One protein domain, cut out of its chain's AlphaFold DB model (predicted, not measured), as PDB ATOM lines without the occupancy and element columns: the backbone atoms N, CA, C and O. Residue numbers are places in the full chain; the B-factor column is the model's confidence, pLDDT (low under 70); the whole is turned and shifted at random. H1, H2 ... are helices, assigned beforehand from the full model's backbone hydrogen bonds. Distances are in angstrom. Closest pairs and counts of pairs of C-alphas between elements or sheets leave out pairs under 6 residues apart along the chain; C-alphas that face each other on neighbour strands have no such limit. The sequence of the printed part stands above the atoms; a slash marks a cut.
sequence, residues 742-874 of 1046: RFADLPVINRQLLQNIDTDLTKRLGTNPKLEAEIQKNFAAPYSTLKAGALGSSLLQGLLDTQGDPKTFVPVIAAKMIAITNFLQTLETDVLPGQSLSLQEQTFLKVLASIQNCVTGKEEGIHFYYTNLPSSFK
ATOM      1  N   ARG A 742     -13.112  28.534  28.179       84.56
ATOM      2  CA  ARG A 742     -12.773  28.262  26.775       84.56
ATOM      3  C   ARG A 742     -13.929  27.526  26.109       84.56
ATOM      4  O   ARG A 742     -14.693  26.828  26.770       84.56
ATOM      5  N   PHE A 743     -14.050  27.654  24.792       86.12
ATOM      6  CA  PHE A 743     -15.058  26.918  24.035       86.12
ATOM      7  C   PHE A 743     -14.888  25.396  24.186       86.12
ATOM      8  O   PHE A 743     -15.884  24.691  24.322       86.12
ATOM      9  N   ALA A 744     -13.642  24.901  24.243       87.38
ATOM     10  CA  ALA A 744     -13.330  23.485  24.477       87.38
ATOM     11  C   ALA A 744     -13.868  22.931  25.808       87.38
ATOM     12  O   ALA A 744     -14.149  21.739  25.895       87.38
ATOM     13  N   ASP A 745     -14.025  23.790  26.819       86.00
ATOM     14  CA  ASP A 745     -14.456  23.393  28.165       86.00
ATOM     15  C   ASP A 745     -15.985  23.279  28.280       86.00
ATOM     16  O   ASP A 745     -16.518  22.906  29.330       86.00
ATOM     17  N   LEU A 746     -16.722  23.667  27.234       89.00
ATOM     18  CA  LEU A 746     -18.176  23.635  27.240       89.00
ATOM     19  C   LEU A 746     -18.696  22.199  27.067       89.00
ATOM     20  O   LEU A 746     -18.228  21.475  26.187       89.00
ATOM     21  N   PRO A 747     -19.706  21.774  27.850       90.81
ATOM     22  CA  PRO A 747     -20.301  20.457  27.676       90.81
ATOM     23  C   PRO A 747     -21.022  20.349  26.327       90.81
ATOM     24  O   PRO A 747     -21.601  21.316  25.823       90.81
ATOM     25  N   VAL A 748     -21.045  19.138  25.766       91.31
ATOM     26  CA  VAL A 748     -21.819  18.841  24.556       91.31
ATOM     27  C   VAL A 748     -23.308  18.851  24.902       91.31
ATOM     28  O   VAL A 748     -23.788  18.001  25.649       91.31
ATOM     29  N   ILE A 749     -24.045  19.803  24.334       93.44
ATOM     30  CA  ILE A 749     -25.487  19.959  24.550       93.44
ATOM     31  C   ILE A 749     -26.280  19.756  23.260       93.44
ATOM     32  O   ILE A 749     -25.843  20.129  22.169       93.44
ATOM     33  N   ASN A 750     -27.500  19.238  23.388       92.75
ATOM     34  CA  ASN A 750     -28.509  19.347  22.349       92.75
ATOM     35  C   ASN A 750     -29.007  20.799  22.295       92.75
ATOM     36  O   ASN A 750     -29.800  21.235  23.130       92.75
ATOM     37  N   ARG A 751     -28.562  21.550  21.284       90.69
ATOM     38  CA  ARG A 751     -28.947  22.960  21.088       90.69
ATOM     39  C   ARG A 751     -30.446  23.153  20.841       90.69
ATOM     40  O   ARG A 751     -30.956  24.239  21.091       90.69
ATOM     41  N   GLN A 752     -31.155  22.103  20.418       92.69
ATOM     42  CA  GLN A 752     -32.607  22.111  20.216       92.69
ATOM     43  C   GLN A 752     -33.400  21.684  21.456       92.69
ATOM     44  O   GLN A 752     -34.626  21.669  21.420       92.69
ATOM     45  N   LEU A 753     -32.739  21.363  22.576       94.44
ATOM     46  CA  LEU A 753     -33.408  20.834  23.767       94.44
ATOM     47  C   LEU A 753     -34.538  21.745  24.263       94.44
ATOM     48  O   LEU A 753     -35.638  21.264  24.516       94.44
ATOM     49  N   LEU A 754     -34.295  23.054  24.369       94.00
ATOM     50  CA  LEU A 754     -35.310  23.989  24.866       94.00
ATOM     51  C   LEU A 754     -36.520  24.089  23.925       94.00
ATOM     52  O   LEU A 754     -37.647  24.211  24.398       94.00
ATOM     53  N   GLN A 755     -36.294  24.009  22.609       93.31
ATOM     54  CA  GLN A 755     -37.360  24.028  21.603       93.31
ATOM     55  C   GLN A 755     -38.162  22.721  21.612       93.31
ATOM     56  O   GLN A 755     -39.386  22.744  21.480       93.31
ATOM     57  N   ASN A 756     -37.485  21.591  21.828       95.50
ATOM     58  CA  ASN A 756     -38.123  20.285  21.961       95.50
ATOM     59  C   ASN A 756     -39.041  20.252  23.192       95.50
ATOM     60  O   ASN A 756     -40.219  19.929  23.056       95.50
ATOM     61  N   ILE A 757     -38.541  20.682  24.361       96.44
ATOM     62  CA  ILE A 757     -39.345  20.755  25.593       96.44
ATOM     63  C   ILE A 757     -40.534  21.712  25.408       96.44
ATOM     64  O   ILE A 757     -41.653  21.376  25.788       96.44
ATOM     65  N   ASP A 758     -40.328  22.883  24.789       95.75
ATOM     66  CA  ASP A 758     -41.414  23.829  24.500       95.75
ATOM     67  C   ASP A 758     -42.498  23.225  23.597       95.75
ATOM     68  O   ASP A 758     -43.694  23.394  23.857       95.75
ATOM     69  N   THR A 759     -42.094  22.515  22.544       96.19
ATOM     70  CA  THR A 759     -43.011  21.879  21.589       96.19
ATOM     71  C   THR A 759     -43.864  20.817  22.279       96.19
ATOM     72  O   THR A 759     -45.094  20.827  22.150       96.19
ATOM     73  N   ASP A 760     -43.229  19.946  23.064       95.81
ATOM     74  CA  ASP A 760     -43.911  18.877  23.791       95.81
ATOM     75  C   ASP A 760     -44.853  19.436  24.862       95.81
ATOM     76  O   ASP A 760     -46.026  19.047  24.930       95.81
ATOM     77  N   LEU A 761     -44.397  20.421  25.642       95.88
ATOM     78  CA  LEU A 761     -45.208  21.048  26.680       95.88
ATOM     79  C   LEU A 761     -46.395  21.824  26.087       95.88
ATOM     80  O   LEU A 761     -47.513  21.712  26.589       95.88
ATOM     81  N   THR A 762     -46.202  22.534  24.967       95.94
ATOM     82  CA  THR A 762     -47.284  23.234  24.246       95.94
ATOM     83  C   THR A 762     -48.356  22.253  23.762       95.94
ATOM     84  O   THR A 762     -49.553  22.494  23.941       95.94
ATOM     85  N   LYS A 763     -47.949  21.110  23.192       95.69
ATOM     86  CA  LYS A 763     -48.874  20.054  22.752       95.69
ATOM     87  C   LYS A 763     -49.684  19.494  23.923       95.69
ATOM     88  O   LYS A 763     -50.894  19.281  23.809       95.69
ATOM     89  N   ARG A 764     -49.037  19.287  25.072       95.38
ATOM     90  CA  ARG A 764     -49.693  18.800  26.291       95.38
ATOM     91  C   ARG A 764     -50.659  19.823  26.883       95.38
ATOM     92  O   ARG A 764     -51.768  19.448  27.249       95.38
ATOM     93  N   LEU A 765     -50.308  21.105  26.899       94.38
ATOM     94  CA  LEU A 765     -51.205  22.177  27.346       94.38
ATOM     95  C   LEU A 765     -52.472  22.279  26.490       94.38
ATOM     96  O   LEU A 765     -53.565  22.426  27.033       94.38
ATOM     97  N   GLY A 766     -52.354  22.093  25.170       92.12
ATOM     98  CA  GLY A 766     -53.508  22.060  24.262       92.12
ATOM     99  C   GLY A 766     -54.491  20.912  24.530       92.12
ATOM    100  O   GLY A 766     -55.664  21.005  24.181       92.12
ATOM    101  N   THR A 767     -54.027  19.838  25.174       94.00
ATOM    102  CA  THR A 767     -54.826  18.639  25.491       94.00
ATOM    103  C   THR A 767     -55.211  18.533  26.970       94.00
ATOM    104  O   THR A 767     -56.107  17.761  27.308       94.00
ATOM    105  N   ASN A 768     -54.596  19.325  27.858       93.25
ATOM    106  CA  ASN A 768     -54.866  19.322  29.294       93.25
ATOM    107  C   ASN A 768     -54.926  20.748  29.886       93.25
ATOM    108  O   ASN A 768     -53.938  21.234  30.436       93.25
ATOM    109  N   PRO A 769     -56.104  21.399  29.887       89.50
ATOM    110  CA  PRO A 769     -56.269  22.747  30.441       89.50
ATOM    111  C   PRO A 769     -55.953  22.878  31.940       89.50
ATOM    112  O   PRO A 769     -55.643  23.971  32.409       89.50
ATOM    113  N   LYS A 770     -56.012  21.782  32.717       94.25
ATOM    114  CA  LYS A 770     -55.657  21.811  34.149       94.25
ATOM    115  C   LYS A 770     -54.163  22.056  34.363       94.25
ATOM    116  O   LYS A 770     -53.793  22.632  35.381       94.25
ATOM    117  N   LEU A 771     -53.331  21.655  33.398       95.31
ATOM    118  CA  LEU A 771     -51.888  21.864  33.430       95.31
ATOM    119  C   LEU A 771     -51.535  23.358  33.382       95.31
ATOM    120  O   LEU A 771     -50.677  23.798  34.137       95.31
ATOM    121  N   GLU A 772     -52.245  24.156  32.578       95.06
ATOM    122  CA  GLU A 772     -52.037  25.612  32.506       95.06
ATOM    123  C   GLU A 772     -52.324  26.283  33.856       95.06
ATOM    124  O   GLU A 772     -51.526  27.085  34.340       95.06
ATOM    125  N   ALA A 773     -53.431  25.908  34.507       93.81
ATOM    126  CA  ALA A 773     -53.789  26.432  35.825       93.81
ATOM    127  C   ALA A 773     -52.749  26.059  36.898       93.81
ATOM    128  O   ALA A 773     -52.471  26.851  37.800       93.81
ATOM    129  N   GLU A 774     -52.156  24.867  36.800       95.62
ATOM    130  CA  GLU A 774     -51.079  24.423  37.686       95.62
ATOM    131  C   GLU A 774     -49.782  25.206  37.454       95.62
ATOM    132  O   GLU A 774     -49.182  25.675  38.421       95.62
ATOM    133  N   ILE A 775     -49.379  25.418  36.195       95.81
ATOM    134  CA  ILE A 775     -48.225  26.264  35.853       95.81
ATOM    135  C   ILE A 775     -48.449  27.684  36.382       95.81
ATOM    136  O   ILE A 775     -47.603  28.213  37.104       95.81
ATOM    137  N   GLN A 776     -49.614  28.275  36.111       94.50
ATOM    138  CA  GLN A 776     -49.942  29.618  36.579       94.50
ATOM    139  C   GLN A 776     -49.906  29.725  38.105       94.50
ATOM    140  O   GLN A 776     -49.411  30.715  38.640       94.50
ATOM    141  N   LYS A 777     -50.386  28.703  38.818       94.12
ATOM    142  CA  LYS A 777     -50.326  28.652  40.282       94.12
ATOM    143  C   LYS A 777     -48.889  28.536  40.797       94.12
ATOM    144  O   LYS A 777     -48.536  29.225  41.749       94.12
ATOM    145  N   ASN A 778     -48.079  27.669  40.195       92.94
ATOM    146  CA  ASN A 778     -46.734  27.352  40.682       92.94
ATOM    147  C   ASN A 778     -45.702  28.439  40.346       92.94
ATOM    148  O   ASN A 778     -44.744  28.616  41.095       92.94
ATOM    149  N   PHE A 779     -45.894  29.166  39.244       90.12
ATOM    150  CA  PHE A 779     -44.945  30.167  38.742       90.12
ATOM    151  C   PHE A 779     -45.506  31.594  38.736       90.12
ATOM    152  O   PHE A 779     -44.849  32.503  38.239       90.12
ATOM    153  N   ALA A 780     -46.716  31.791  39.272       90.38
ATOM    154  CA  ALA A 780     -47.440  33.064  39.300       90.38
ATOM    155  C   ALA A 780     -47.664  33.716  37.916       90.38
ATOM    156  O   ALA A 780     -48.013  34.894  37.834       90.38
ATOM    157  N   ALA A 781     -47.496  32.963  36.825       89.94
ATOM    158  CA  ALA A 781     -47.680  33.426  35.455       89.94
ATOM    159  C   ALA A 781     -48.054  32.257  34.522       89.94
ATOM    160  O   ALA A 781     -47.550  31.146  34.707       89.94
ATOM    161  N   PRO A 782     -48.931  32.482  33.525       93.75
ATOM    162  CA  PRO A 782     -49.311  31.455  32.556       93.75
ATOM    163  C   PRO A 782     -48.130  31.078  31.647       93.75
ATOM    164  O   PRO A 782     -47.221  31.889  31.430       93.75
ATOM    165  N   TYR A 783     -48.157  29.877  31.059       94.81
ATOM    166  CA  TYR A 783     -47.065  29.354  30.224       94.81
ATOM    167  C   TYR A 783     -46.787  30.216  28.990       94.81
ATOM    168  O   TYR A 783     -45.655  30.303  28.520       94.81
ATOM    169  N   SER A 784     -47.799  30.904  28.467       91.88
ATOM    170  CA  SER A 784     -47.609  31.859  27.373       91.88
ATOM    171  C   SER A 784     -46.726  33.047  27.782       91.88
ATOM    172  O   SER A 784     -45.924  33.507  26.973       91.88
ATOM    173  N   THR A 785     -46.819  33.504  29.038       88.44
ATOM    174  CA  THR A 785     -46.039  34.632  29.584       88.44
ATOM    175  C   THR A 785     -44.609  34.205  29.925       88.44
ATOM    176  O   THR A 785     -43.680  34.716  29.296       88.44
ATOM    177  N   LEU A 786     -44.447  33.186  30.790       90.50
ATOM    178  CA  LEU A 786     -43.656  31.992  30.465       90.50
ATOM    179  C   LEU A 786     -42.619  32.084  29.327       90.50
ATOM    180  O   LEU A 786     -41.498  32.602  29.404       90.50
ATOM    181  N   LYS A 787     -43.083  31.492  28.232       91.38
ATOM    182  CA  LYS A 787     -42.456  31.348  26.934       91.38
ATOM    183  C   LYS A 787     -42.112  32.687  26.295       91.38
ATOM    184  O   LYS A 787     -40.987  32.839  25.826       91.38
ATOM    185  N   ALA A 788     -43.033  33.652  26.276       83.81
ATOM    186  CA  ALA A 788     -42.808  34.939  25.617       83.81
ATOM    187  C   ALA A 788     -41.630  35.706  26.239       83.81
ATOM    188  O   ALA A 788     -40.792  36.244  25.512       83.81
ATOM    189  N   GLY A 789     -41.515  35.705  27.570       80.38
ATOM    190  CA  GLY A 789     -40.431  36.396  28.262       80.38
ATOM    191  C   GLY A 789     -39.064  35.746  28.039       80.38
ATOM    192  O   GLY A 789     -38.083  36.449  27.798       80.38
ATOM    193  N   ALA A 790     -38.977  34.417  28.056       84.81
ATOM    194  CA  ALA A 790     -37.705  33.704  27.934       84.81
ATOM    195  C   ALA A 790     -37.358  33.324  26.482       84.81
ATOM    196  O   ALA A 790     -36.381  33.833  25.930       84.81
ATOM    197  N   LEU A 791     -38.176  32.476  25.852       84.81
ATOM    198  CA  LEU A 791     -37.947  31.909  24.513       84.81
ATOM    199  C   LEU A 791     -38.409  32.824  23.377       84.81
ATOM    200  O   LEU A 791     -37.980  32.654  22.241       84.81
ATOM    201  N   GLY A 792     -39.250  33.822  23.664       75.25
ATOM    202  CA  GLY A 792     -39.675  34.830  22.686       75.25
ATOM    203  C   GLY A 792     -38.559  35.782  22.234       75.25
ATOM    204  O   GLY A 792     -38.808  36.687  21.445       75.25
ATOM    205  N   SER A 793     -37.330  35.605  22.725       73.00
ATOM    206  CA  SER A 793     -36.163  36.407  22.368       73.00
ATOM    207  C   SER A 793     -35.054  35.547  21.794       73.00
ATOM    208  O   SER A 793     -34.749  34.475  22.313       73.00
ATOM    209  N   SER A 794     -34.387  36.083  20.776       74.38
ATOM    210  CA  SER A 794     -33.199  35.490  20.162       74.38
ATOM    211  C   SER A 794     -32.003  35.376  21.109       74.38
ATOM    212  O   SER A 794     -31.066  34.659  20.778       74.38
ATOM    213  N   LEU A 795     -32.027  36.014  22.291       80.88
ATOM    214  CA  LEU A 795     -30.921  35.966  23.248       80.88
ATOM    215  C   LEU A 795     -30.559  34.525  23.625       80.88
ATOM    216  O   LEU A 795     -29.410  34.137  23.467       80.88
ATOM    217  N   LEU A 796     -31.519  33.726  24.105       84.38
ATOM    218  CA  LEU A 796     -31.222  32.372  24.587       84.38
ATOM    219  C   LEU A 796     -30.698  31.482  23.467       84.38
ATOM    220  O   LEU A 796     -29.713  30.777  23.660       84.38
ATOM    221  N   GLN A 797     -31.323  31.566  22.294       82.38
ATOM    222  CA  GLN A 797     -30.880  30.823  21.124       82.38
ATOM    223  C   GLN A 797     -29.465  31.250  20.712       82.38
ATOM    224  O   GLN A 797     -28.605  30.395  20.573       82.38
ATOM    225  N   GLY A 798     -29.178  32.553  20.654       80.00
ATOM    226  CA  GLY A 798     -27.840  33.074  20.360       80.00
ATOM    227  C   GLY A 798     -26.776  32.637  21.374       80.00
ATOM    228  O   GLY A 798     -25.662  32.298  20.987       80.00
ATOM    229  N   LEU A 799     -27.119  32.570  22.667       85.38
ATOM    230  CA  LEU A 799     -26.216  32.050  23.700       85.38
ATOM    231  C   LEU A 799     -25.910  30.559  23.491       85.38
ATOM    232  O   LEU A 799     -24.751  30.162  23.606       85.38
ATOM    233  N   LEU A 800     -26.917  29.750  23.153       87.81
ATOM    234  CA  LEU A 800     -26.746  28.323  22.844       87.81
ATOM    235  C   LEU A 800     -26.043  28.089  21.502       87.81
ATOM    236  O   LEU A 800     -25.352  27.081  21.334       87.81
ATOM    237  N   ASP A 801     -26.192  29.029  20.573       84.75
ATOM    238  CA  ASP A 801     -25.600  28.969  19.247       84.75
ATOM    239  C   ASP A 801     -24.151  29.437  19.199       84.75
ATOM    240  O   ASP A 801     -23.504  29.242  18.173       84.75
ATOM    241  N   THR A 802     -23.605  29.936  20.314       83.12
ATOM    242  CA  THR A 802     -22.179  30.259  20.458       83.12
ATOM    243  C   THR A 802     -21.320  29.151  19.838       83.12
ATOM    244  O   THR A 802     -21.450  27.973  20.179       83.12
ATOM    245  N   GLN A 803     -20.468  29.521  18.886       80.19
ATOM    246  CA  GLN A 803     -19.482  28.663  18.228       80.19
ATOM    247  C   GLN A 803     -18.125  29.358  18.304       80.19
ATOM    248  O   GLN A 803     -18.052  30.587  18.347       80.19
ATOM    249  N   GLY A 804     -17.046  28.587  18.329       81.38
ATOM    250  CA  GLY A 804     -15.703  29.141  18.373       81.38
ATOM    251  C   GLY A 804     -14.641  28.078  18.157       81.38
ATOM    252  O   GLY A 804     -14.911  26.880  18.254       81.38
ATOM    253  N   ASP A 805     -13.427  28.536  17.862       83.31
ATOM    254  CA  ASP A 805     -12.244  27.688  17.958       83.31
ATOM    255  C   ASP A 805     -12.129  27.160  19.404       83.31
ATOM    256  O   ASP A 805     -12.391  27.914  20.342       83.31
ATOM    257  N   PRO A 806     -11.734  25.895  19.628       83.81
ATOM    258  CA  PRO A 806     -11.594  25.322  20.969       83.81
ATOM    259  C   PRO A 806     -10.810  26.201  21.965       83.81
ATOM    260  O   PRO A 806     -11.079  26.166  23.166       83.81
ATOM    261  N   LYS A 807      -9.867  27.019  21.482       81.94
ATOM    262  CA  LYS A 807      -9.022  27.898  22.299       81.94
ATOM    263  C   LYS A 807      -9.632  29.269  22.588       81.94
ATOM    264  O   LYS A 807      -9.079  29.990  23.419       81.94
ATOM    265  N   THR A 808     -10.713  29.674  21.919       83.06
ATOM    266  CA  THR A 808     -11.317  30.989  22.165       83.06
ATOM    267  C   THR A 808     -12.119  30.988  23.459       83.06
ATOM    268  O   THR A 808     -12.736  29.995  23.843       83.06
ATOM    269  N   PHE A 809     -12.107  32.123  24.157       84.44
ATOM    270  CA  PHE A 809     -12.944  32.318  25.334       84.44
ATOM    271  C   PHE A 809     -14.377  32.637  24.918       84.44
ATOM    272  O   PHE A 809     -14.604  33.442  24.016       84.44
ATOM    273  N   VAL A 810     -15.340  32.032  25.605       83.56
ATOM    274  CA  VAL A 810     -16.759  32.328  25.410       83.56
ATOM    275  C   VAL A 810     -17.248  33.370  26.413       83.56
ATOM    276  O   VAL A 810     -16.743  33.427  27.540       83.56
ATOM    277  N   PRO A 811     -18.266  34.176  26.056       86.62
ATOM    278  CA  PRO A 811     -18.949  35.022  27.023       86.62
ATOM    279  C   PRO A 811     -19.435  34.194  28.217       86.62
ATOM    280  O   PRO A 811     -20.085  33.160  28.047       86.62
ATOM    281  N   VAL A 812     -19.162  34.662  29.437       86.50
ATOM    282  CA  VAL A 812     -19.510  33.944  30.677       86.50
ATOM    283  C   VAL A 812     -21.002  33.613  30.736       86.50
ATOM    284  O   VAL A 812     -21.382  32.538  31.191       86.50
ATOM    285  N   ILE A 813     -21.859  34.506  30.241       87.56
ATOM    286  CA  ILE A 813     -23.304  34.281  30.208       87.56
ATOM    287  C   ILE A 813     -23.714  33.154  29.247       87.56
ATOM    288  O   ILE A 813     -24.611  32.374  29.570       87.56
ATOM    289  N   ALA A 814     -23.020  33.010  28.112       90.12
ATOM    290  CA  ALA A 814     -23.236  31.914  27.173       90.12
ATOM    291  C   ALA A 814     -22.824  30.584  27.800       90.12
ATOM    292  O   ALA A 814     -23.606  29.636  27.782       90.12
ATOM    293  N   ALA A 815     -21.655  30.551  28.450       91.50
ATOM    294  CA  ALA A 815     -21.231  29.396  29.230       91.50
ATOM    295  C   ALA A 815     -22.315  29.025  30.251       91.50
ATOM    296  O   ALA A 815     -22.865  27.928  30.177       91.50
ATOM    297  N   LYS A 816     -22.707  29.958  31.139       92.25
ATOM    298  CA  LYS A 816     -23.753  29.752  32.162       92.25
ATOM    299  C   LYS A 816     -25.035  29.153  31.557       92.25
ATOM    300  O   LYS A 816     -25.561  28.188  32.106       92.25
ATOM    301  N   MET A 817     -25.499  29.659  30.414       94.50
ATOM    302  CA  MET A 817     -26.680  29.126  29.727       94.50
ATOM    303  C   MET A 817     -26.474  27.698  29.193       94.50
ATOM    304  O   MET A 817     -27.348  26.849  29.348       94.50
ATOM    305  N   ILE A 818     -25.304  27.398  28.628       94.31
ATOM    306  CA  ILE A 818     -24.942  26.051  28.163       94.31
ATOM    307  C   ILE A 818     -24.890  25.055  29.331       94.31
ATOM    308  O   ILE A 818     -25.400  23.945  29.203       94.31
ATOM    309  N   ALA A 819     -24.365  25.453  30.494       94.00
ATOM    310  CA  ALA A 819     -24.409  24.635  31.709       94.00
ATOM    311  C   ALA A 819     -25.841  24.321  32.163       94.00
ATOM    312  O   ALA A 819     -26.136  23.180  32.522       94.00
ATOM    313  N   ILE A 820     -26.740  25.311  32.124       95.69
ATOM    314  CA  ILE A 820     -28.161  25.112  32.447       95.69
ATOM    315  C   ILE A 820     -28.787  24.099  31.485       95.69
ATOM    316  O   ILE A 820     -29.475  23.179  31.925       95.69
ATOM    317  N   THR A 821     -28.523  24.228  30.185       95.94
ATOM    318  CA  THR A 821     -29.041  23.297  29.173       95.94
ATOM    319  C   THR A 821     -28.469  21.893  29.346       95.94
ATOM    320  O   THR A 821     -29.216  20.922  29.262       95.94
ATOM    321  N   ASN A 822     -27.176  21.771  29.660       95.88
ATOM    322  CA  ASN A 822     -26.555  20.486  29.971       95.88
ATOM    323  C   ASN A 822     -27.229  19.823  31.180       95.88
ATOM    324  O   ASN A 822     -27.555  18.643  31.132       95.88
ATOM    325  N   PHE A 823     -27.513  20.590  32.237       96.25
ATOM    326  CA  PHE A 823     -28.252  20.084  33.391       96.25
ATOM    327  C   PHE A 823     -29.647  19.591  33.006       96.25
ATOM    328  O   PHE A 823     -29.988  18.449  33.310       96.25
ATOM    329  N   LEU A 824     -30.425  20.399  32.277       96.62
ATOM    330  CA  LEU A 824     -31.761  20.013  31.808       96.62
ATOM    331  C   LEU A 824     -31.744  18.710  30.998       96.62
ATOM    332  O   LEU A 824     -32.649  17.891  31.146       96.62
ATOM    333  N   GLN A 825     -30.708  18.495  30.185       96.81
ATOM    334  CA  GLN A 825     -30.554  17.288  29.370       96.81
ATOM    335  C   GLN A 825     -30.412  16.009  30.206       96.81
ATOM    336  O   GLN A 825     -30.752  14.932  29.728       96.81
ATOM    337  N   THR A 826     -29.915  16.117  31.441       95.81
ATOM    338  CA  THR A 826     -29.708  14.969  32.339       95.81
ATOM    339  C   THR A 826     -30.923  14.616  33.197       95.81
ATOM    340  O   THR A 826     -30.885  13.625  33.921       95.81
ATOM    341  N   LEU A 827     -31.988  15.423  33.150       96.56
ATOM    342  CA  LEU A 827     -33.174  15.226  33.980       96.56
ATOM    343  C   LEU A 827     -34.160  14.232  33.365       96.56
ATOM    344  O   LEU A 827     -34.297  14.143  32.148       96.56
ATOM    345  N   GLU A 828     -34.888  13.533  34.237       96.00
ATOM    346  CA  GLU A 828     -35.918  12.565  33.861       96.00
ATOM    347  C   GLU A 828     -37.055  13.239  33.075       96.00
ATOM    348  O   GLU A 828     -37.618  14.261  33.495       96.00
ATOM    349  N   THR A 829     -37.365  12.667  31.910       96.44
ATOM    350  CA  THR A 829     -38.372  13.175  30.967       96.44
ATOM    351  C   THR A 829     -39.765  12.623  31.237       96.44
ATOM    352  O   THR A 829     -40.751  13.235  30.825       96.44
ATOM    353  N   ASP A 830     -39.857  11.492  31.933       95.25
ATOM    354  CA  ASP A 830     -41.119  10.823  32.218       95.25
ATOM    355  C   ASP A 830     -41.897  11.542  33.326       95.25
ATOM    356  O   ASP A 830     -41.345  12.070  34.295       95.25
ATOM    357  N   VAL A 831     -43.221  11.579  33.175       93.00
ATOM    358  CA  VAL A 831     -44.119  12.135  34.189       93.00
ATOM    359  C   VAL A 831     -44.439  11.037  35.196       93.00
ATOM    360  O   VAL A 831     -45.135  10.072  34.875       93.00
ATOM    361  N   LEU A 832     -43.944  11.188  36.423       93.50
ATOM    362  CA  LEU A 832     -44.196  10.224  37.490       93.50
ATOM    363  C   LEU A 832     -45.693  10.177  37.867       93.50
ATOM    364  O   LEU A 832     -46.383  11.201  37.791       93.50
ATOM    365  N   PRO A 833     -46.216   9.019  38.322       92.38
ATOM    366  CA  PRO A 833     -47.610   8.895  38.736       92.38
ATOM    367  C   PRO A 833     -48.016   9.964  39.762       92.38
ATOM    368  O   PRO A 833     -47.389  10.111  40.809       92.38
ATOM    369  N   GLY A 834     -49.090  10.702  39.464       90.31
ATOM    370  CA  GLY A 834     -49.620  11.758  40.334       90.31
ATOM    371  C   GLY A 834     -48.996  13.144  40.147       90.31
ATOM    372  O   GLY A 834     -49.440  14.083  40.804       90.31
ATOM    373  N   GLN A 835     -48.018  13.296  39.252       93.06
ATOM    374  CA  GLN A 835     -47.482  14.595  38.849       93.06
ATOM    375  C   GLN A 835     -48.054  15.011  37.493       93.06
ATOM    376  O   GLN A 835     -48.365  14.168  36.653       93.06
ATOM    377  N   SER A 836     -48.186  16.318  37.270       93.06
ATOM    378  CA  SER A 836     -48.633  16.855  35.978       93.06
ATOM    379  C   SER A 836     -47.477  17.253  35.056       93.06
ATOM    380  O   SER A 836     -47.703  17.473  33.871       93.06
ATOM    381  N   LEU A 837     -46.245  17.338  35.566       95.75
ATOM    382  CA  LEU A 837     -45.038  17.762  34.847       95.75
ATOM    383  C   LEU A 837     -43.883  16.809  35.172       95.75
ATOM    384  O   LEU A 837     -43.738  16.431  36.336       95.75
ATOM    385  N   SER A 838     -43.042  16.470  34.193       96.62
ATOM    386  CA  SER A 838     -41.796  15.730  34.442       96.62
ATOM    387  C   SER A 838     -40.785  16.598  35.194       96.62
ATOM    388  O   SER A 838     -40.923  17.825  35.259       96.62
ATOM    389  N   LEU A 839     -39.737  15.993  35.759       96.25
ATOM    390  CA  LEU A 839     -38.697  16.761  36.443       96.25
ATOM    391  C   LEU A 839     -37.995  17.732  35.479       96.25
ATOM    392  O   LEU A 839     -37.711  18.873  35.861       96.25
ATOM    393  N   GLN A 840     -37.770  17.313  34.229       97.31
ATOM    394  CA  GLN A 840     -37.223  18.177  33.185       97.31
ATOM    395  C   GLN A 840     -38.143  19.370  32.892       97.31
ATOM    396  O   GLN A 840     -37.668  20.504  32.877       97.31
ATOM    397  N   GLU A 841     -39.452  19.157  32.736       97.06
ATOM    398  CA  GLU A 841     -40.412  20.235  32.464       97.06
ATOM    399  C   GLU A 841     -40.555  21.204  33.641       97.06
ATOM    400  O   GLU A 841     -40.530  22.419  33.449       97.06
ATOM    401  N   GLN A 842     -40.655  20.696  34.874       96.44
ATOM    402  CA  GLN A 842     -40.707  21.541  36.075       96.44
ATOM    403  C   GLN A 842     -39.464  22.426  36.180       96.44
ATOM    404  O   GLN A 842     -39.549  23.605  36.522       96.44
ATOM    405  N   THR A 843     -38.298  21.854  35.884       95.69
ATOM    406  CA  THR A 843     -37.016  22.559  35.926       95.69
ATOM    407  C   THR A 843     -36.911  23.576  34.792       95.69
ATOM    408  O   THR A 843     -36.532  24.720  35.030       95.69
ATOM    409  N   PHE A 844     -37.321  23.206  33.582       96.19
ATOM    410  CA  PHE A 844     -37.407  24.108  32.439       96.19
ATOM    411  C   PHE A 844     -38.298  25.316  32.743       96.19
ATOM    412  O   PHE A 844     -37.880  26.449  32.528       96.19
ATOM    413  N   LEU A 845     -39.471  25.111  33.347       95.50
ATOM    414  CA  LEU A 845     -40.357  26.203  33.756       95.50
ATOM    415  C   LEU A 845     -39.726  27.115  34.818       95.50
ATOM    416  O   LEU A 845     -39.896  28.330  34.741       95.50
ATOM    417  N   LYS A 846     -38.932  26.573  35.758       93.31
ATOM    418  CA  LYS A 846     -38.140  27.389  36.702       93.31
ATOM    419  C   LYS A 846     -37.092  28.237  35.977       93.31
ATOM    420  O   LYS A 846     -36.915  29.403  36.332       93.31
ATOM    421  N   VAL A 847     -36.438  27.688  34.949       91.81
ATOM    422  CA  VAL A 847     -35.522  28.447  34.083       91.81
ATOM    423  C   VAL A 847     -36.284  29.569  33.373       91.81
ATOM    424  O   VAL A 847     -35.889  30.729  33.490       91.81
ATOM    425  N   LEU A 848     -37.416  29.276  32.721       92.44
ATOM    426  CA  LEU A 848     -38.211  30.296  32.023       92.44
ATOM    427  C   LEU A 848     -38.704  31.400  32.967       92.44
ATOM    428  O   LEU A 848     -38.634  32.576  32.612       92.44
ATOM    429  N   ALA A 849     -39.173  31.034  34.162       89.00
ATOM    430  CA  ALA A 849     -39.627  31.978  35.180       89.00
ATOM    431  C   ALA A 849     -38.487  32.883  35.669       89.00
ATOM    432  O   ALA A 849     -38.689  34.080  35.860       89.00
ATOM    433  N   SER A 850     -37.270  32.344  35.812       85.25
ATOM    434  CA  SER A 850     -36.109  33.141  36.224       85.25
ATOM    435  C   SER A 850     -35.691  34.191  35.184       85.25
ATOM    436  O   SER A 850     -35.205  35.253  35.555       85.25
ATOM    437  N   ILE A 851     -35.924  33.937  33.891       84.44
ATOM    438  CA  ILE A 851     -35.450  34.774  32.770       84.44
ATOM    439  C   ILE A 851     -36.451  35.893  32.405       84.44
ATOM    440  O   ILE A 851     -36.169  36.761  31.583       84.44
ATOM    441  N   GLN A 852     -37.638  35.905  33.001       68.69
ATOM    442  CA  GLN A 852     -38.823  36.384  32.297       68.69
ATOM    443  C   GLN A 852     -39.050  37.899  32.190       68.69
ATOM    444  O   GLN A 852     -39.837  38.323  31.347       68.69
ATOM    445  N   ASN A 853     -38.401  38.729  33.009       56.00
ATOM    446  CA  ASN A 853     -39.007  40.025  33.348       56.00
ATOM    447  C   ASN A 853     -38.502  41.279  32.619       56.00
ATOM    448  O   ASN A 853     -39.091  42.332  32.825       56.00
ATOM    449  N   CYS A 854     -37.509  41.190  31.730       65.75
ATOM    450  CA  CYS A 854     -37.192  42.210  30.708       65.75
ATOM    451  C   CYS A 854     -35.924  41.808  29.942       65.75
ATOM    452  O   CYS A 854     -35.157  40.972  30.415       65.75
ATOM    453  N   VAL A 855     -35.657  42.420  28.779       58.97
ATOM    454  CA  VAL A 855     -34.462  42.114  27.962       58.97
ATOM    455  C   VAL A 855     -33.152  42.283  28.745       58.97
ATOM    456  O   VAL A 855     -32.256  41.456  28.609       58.97
ATOM    457  N   THR A 856     -33.066  43.282  29.628       63.78
ATOM    458  CA  THR A 856     -31.905  43.507  30.504       63.78
ATOM    459  C   THR A 856     -31.883  42.588  31.735       63.78
ATOM    460  O   THR A 856     -30.828  42.335  32.294       63.78
ATOM    461  N   GLY A 857     -33.010  42.013  32.150       73.00
ATOM    462  CA  GLY A 857     -33.100  41.104  33.298       73.00
ATOM    463  C   GLY A 857     -32.773  39.648  32.968       73.00
ATOM    464  O   GLY A 857     -32.518  38.866  33.879       73.00
ATOM    465  N   LYS A 858     -32.743  39.269  31.682       84.31
ATOM    466  CA  LYS A 858     -32.519  37.876  31.246       84.31
ATOM    467  C   LYS A 858     -31.167  37.333  31.670       84.31
ATOM    468  O   LYS A 858     -31.086  36.202  32.133       84.31
ATOM    469  N   GLU A 859     -30.121  38.143  31.527       84.50
ATOM    470  CA  GLU A 859     -28.765  37.762  31.926       84.50
ATOM    471  C   GLU A 859     -28.698  37.497  33.430       84.50
ATOM    472  O   GLU A 859     -28.111  36.506  33.858       84.50
ATOM    473  N   GLU A 860     -29.377  38.325  34.233       82.44
ATOM    474  CA  GLU A 860     -29.469  38.083  35.672       82.44
ATOM    475  C   GLU A 860     -30.351  36.892  36.022       82.44
ATOM    476  O   GLU A 860     -30.048  36.184  36.972       82.44
ATOM    477  N   GLY A 861     -31.392  36.612  35.239       84.44
ATOM    478  CA  GLY A 861     -32.189  35.395  35.370       84.44
ATOM    479  C   GLY A 861     -31.370  34.127  35.131       84.44
ATOM    480  O   GLY A 861     -31.362  33.223  35.967       84.44
ATOM    481  N   ILE A 862     -30.613  34.092  34.028       88.94
ATOM    482  CA  ILE A 862     -29.669  33.009  33.708       88.94
ATOM    483  C   ILE A 862     -28.639  32.881  34.825       88.94
ATOM    484  O   ILE A 862     -28.371  31.780  35.299       88.94
ATOM    485  N   HIS A 863     -28.061  33.997  35.266       85.69
ATOM    486  CA  HIS A 863     -27.070  33.989  36.326       85.69
ATOM    487  C   HIS A 863     -27.646  33.470  37.649       85.69
ATOM    488  O   HIS A 863     -27.066  32.568  38.255       85.69
ATOM    489  N   PHE A 864     -28.810  33.974  38.058       83.88
ATOM    490  CA  PHE A 864     -29.533  33.536  39.246       83.88
ATOM    491  C   PHE A 864     -29.808  32.034  39.192       83.88
ATOM    492  O   PHE A 864     -29.470  31.309  40.127       83.88
ATOM    493  N   TYR A 865     -30.333  31.527  38.078       88.75
ATOM    494  CA  TYR A 865     -30.583  30.098  37.938       88.75
ATOM    495  C   TYR A 865     -29.283  29.280  37.965       88.75
ATOM    496  O   TYR A 865     -29.175  28.300  38.703       88.75
ATOM    497  N   TYR A 866     -28.255  29.725  37.238       89.56
ATOM    498  CA  TYR A 866     -26.935  29.096  37.212       89.56
ATOM    499  C   TYR A 866     -26.322  28.968  38.614       89.56
ATOM    500  O   TYR A 866     -25.801  27.910  38.968       89.56
ATOM    501  N   THR A 867     -26.419  30.004  39.458       81.50
ATOM    502  CA  THR A 867     -25.895  29.952  40.839       81.50
ATOM    503  C   THR A 867     -26.570  28.881  41.699       81.50
ATOM    504  O   THR A 867     -25.946  28.385  42.640       81.50
ATOM    505  N   ASN A 868     -27.774  28.440  41.329       83.50
ATOM    506  CA  ASN A 868     -28.530  27.382  42.000       83.50
ATOM    507  C   ASN A 868     -28.339  25.984  41.377       83.50
ATOM    508  O   ASN A 868     -28.875  25.014  41.908       83.50
ATOM    509  N   LEU A 869     -27.557  25.840  40.297       87.06
ATOM    510  CA  LEU A 869     -27.254  24.525  39.715       87.06
ATOM    511  C   LEU A 869     -26.448  23.630  40.675       87.06
ATOM    512  O   LEU A 869     -25.678  24.146  41.498       87.06
ATOM    513  N   PRO A 870     -26.531  22.293  40.538       86.81
ATOM    514  CA  PRO A 870     -25.587  21.397  41.196       86.81
ATOM    515  C   PRO A 870     -24.143  21.718  40.781       86.81
ATOM    516  O   PRO A 870     -23.888  22.092  39.634       86.81
ATOM    517  N   SER A 871     -23.190  21.576  41.707       74.81
ATOM    518  CA  SER A 871     -21.783  21.961  41.491       74.81
ATOM    519  C   SER A 871     -21.140  21.263  40.287       74.81
ATOM    520  O   SER A 871     -20.330  21.875  39.603       74.81
ATOM    521  N   SER A 872     -21.555  20.032  39.971       79.81
ATOM    522  CA  SER A 872     -21.072  19.255  38.820       79.81
ATOM    523  C   SER A 872     -21.415  19.858  37.454       79.81
ATOM    524  O   SER A 872     -20.781  19.510  36.465       79.81
ATOM    525  N   PHE A 873     -22.409  20.749  37.379       87.81
ATOM    526  CA  PHE A 873     -22.808  21.423  36.137       87.81
ATOM    527  C   PHE A 873     -22.271  22.853  36.039       87.81
ATOM    528  O   PHE A 873     -22.478  23.515  35.025       87.81
ATOM    529  N   LYS A 874     -21.599  23.358  37.078       85.75
ATOM    530  CA  LYS A 874     -21.021  24.705  37.084       85.75
ATOM    531  C   LYS A 874     -19.605  24.674  36.515       85.75
ATOM    532  O   LYS A 874     -18.819  23.785  36.829       85.75
TER     533      LYS A 874
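This is residues 742 to 874 of the 1046 residues of an uncharacterized protein of Candidatus Paracaedibacter acanthamoebae (UniProt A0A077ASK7). The longest helix, H1, runs roughly along the length of an elongated body of helices and crosses H6, the helix nearest the middle. After the long loop of residues 826 to 838, H6 folds back beside H5 as a hairpin; H7 packs on H5 and on residues 847 to 851 of H6, H3 packs on H6, H4 packs crosswise on residues 813 to 818 of H5, and H2 lies farthest from the middle. The printed part has 133 residues with seven named helices, H1 to H7 in chain order, and no named strand; its class is all helix, and the packing is mostly crossed. It is compact, with a radius of gyration of the C-alphas of 14.9 A, and spans 48 by 31 by 23 A.

H1, residues 753 to 767, is 21.6 A long and begins with C-alpha 753 at (-33.408, 20.834, 23.767). H6, residues 839 to 851, measures 18.7 A, and H5, residues 812 to 825, 20.0 A. C-alpha 839 is at (-38.697, 16.761, 36.443). H2 is residues 769 to 779, H3 residues 783 to 790 and H4 residues 794 to 801. H7, residues 858 to 867, ends with C-alpha 867 at (-25.895, 29.952, 40.839).

H1 touches residues 841 to 844 of H6, about perpendicular at 76 degrees; the closest C-alphas, of Ile 757 and Glu 841, are 7.0 A apart. H6 is the hub, touching five helices. H3 touches it at a steep tilt of 56 degrees, with the C-alphas of Ala 790 and Leu 848 closest at 5.3 A. H2 only just touches it, with 3 pairs of C-alphas within 8 A, Phe 779 and Ala 849 closest at 6.7 A. H5 and H6 form a helical hairpin, opposite ways at a shallow tilt of 23 degrees, their closest C-alphas, of Leu 824 and Gln 840, 5.9 A apart. H7 touches residues 847 to 851 of H6, Ile 851 and Gly 861 having the closest C-alphas at 4.2 A. H7 also touches H5, where the C-alphas of Lys 816 and Tyr 866 are closest at 6.0 A. H4 touches residues 813 to 818 of H5, about perpendicular at 77 degrees, Leu 799 and Ala 814 having the closest C-alphas at 4.6 A. H1 and H4 are apart. Every O i to N i+4 pair is within hydrogen-bond range in H1, H3, H4, H5, H6 and H7; in H2 it is 6 of 7.

The two C-alphas farthest apart, of Lys 770 and Lys 807, are 48.5 A apart. The printed part has no cut. The link from H5 to H6, residues 826 to 838, is long. The mean pLDDT of the printed part is 88.8, and residues 852 to 856 are under 70.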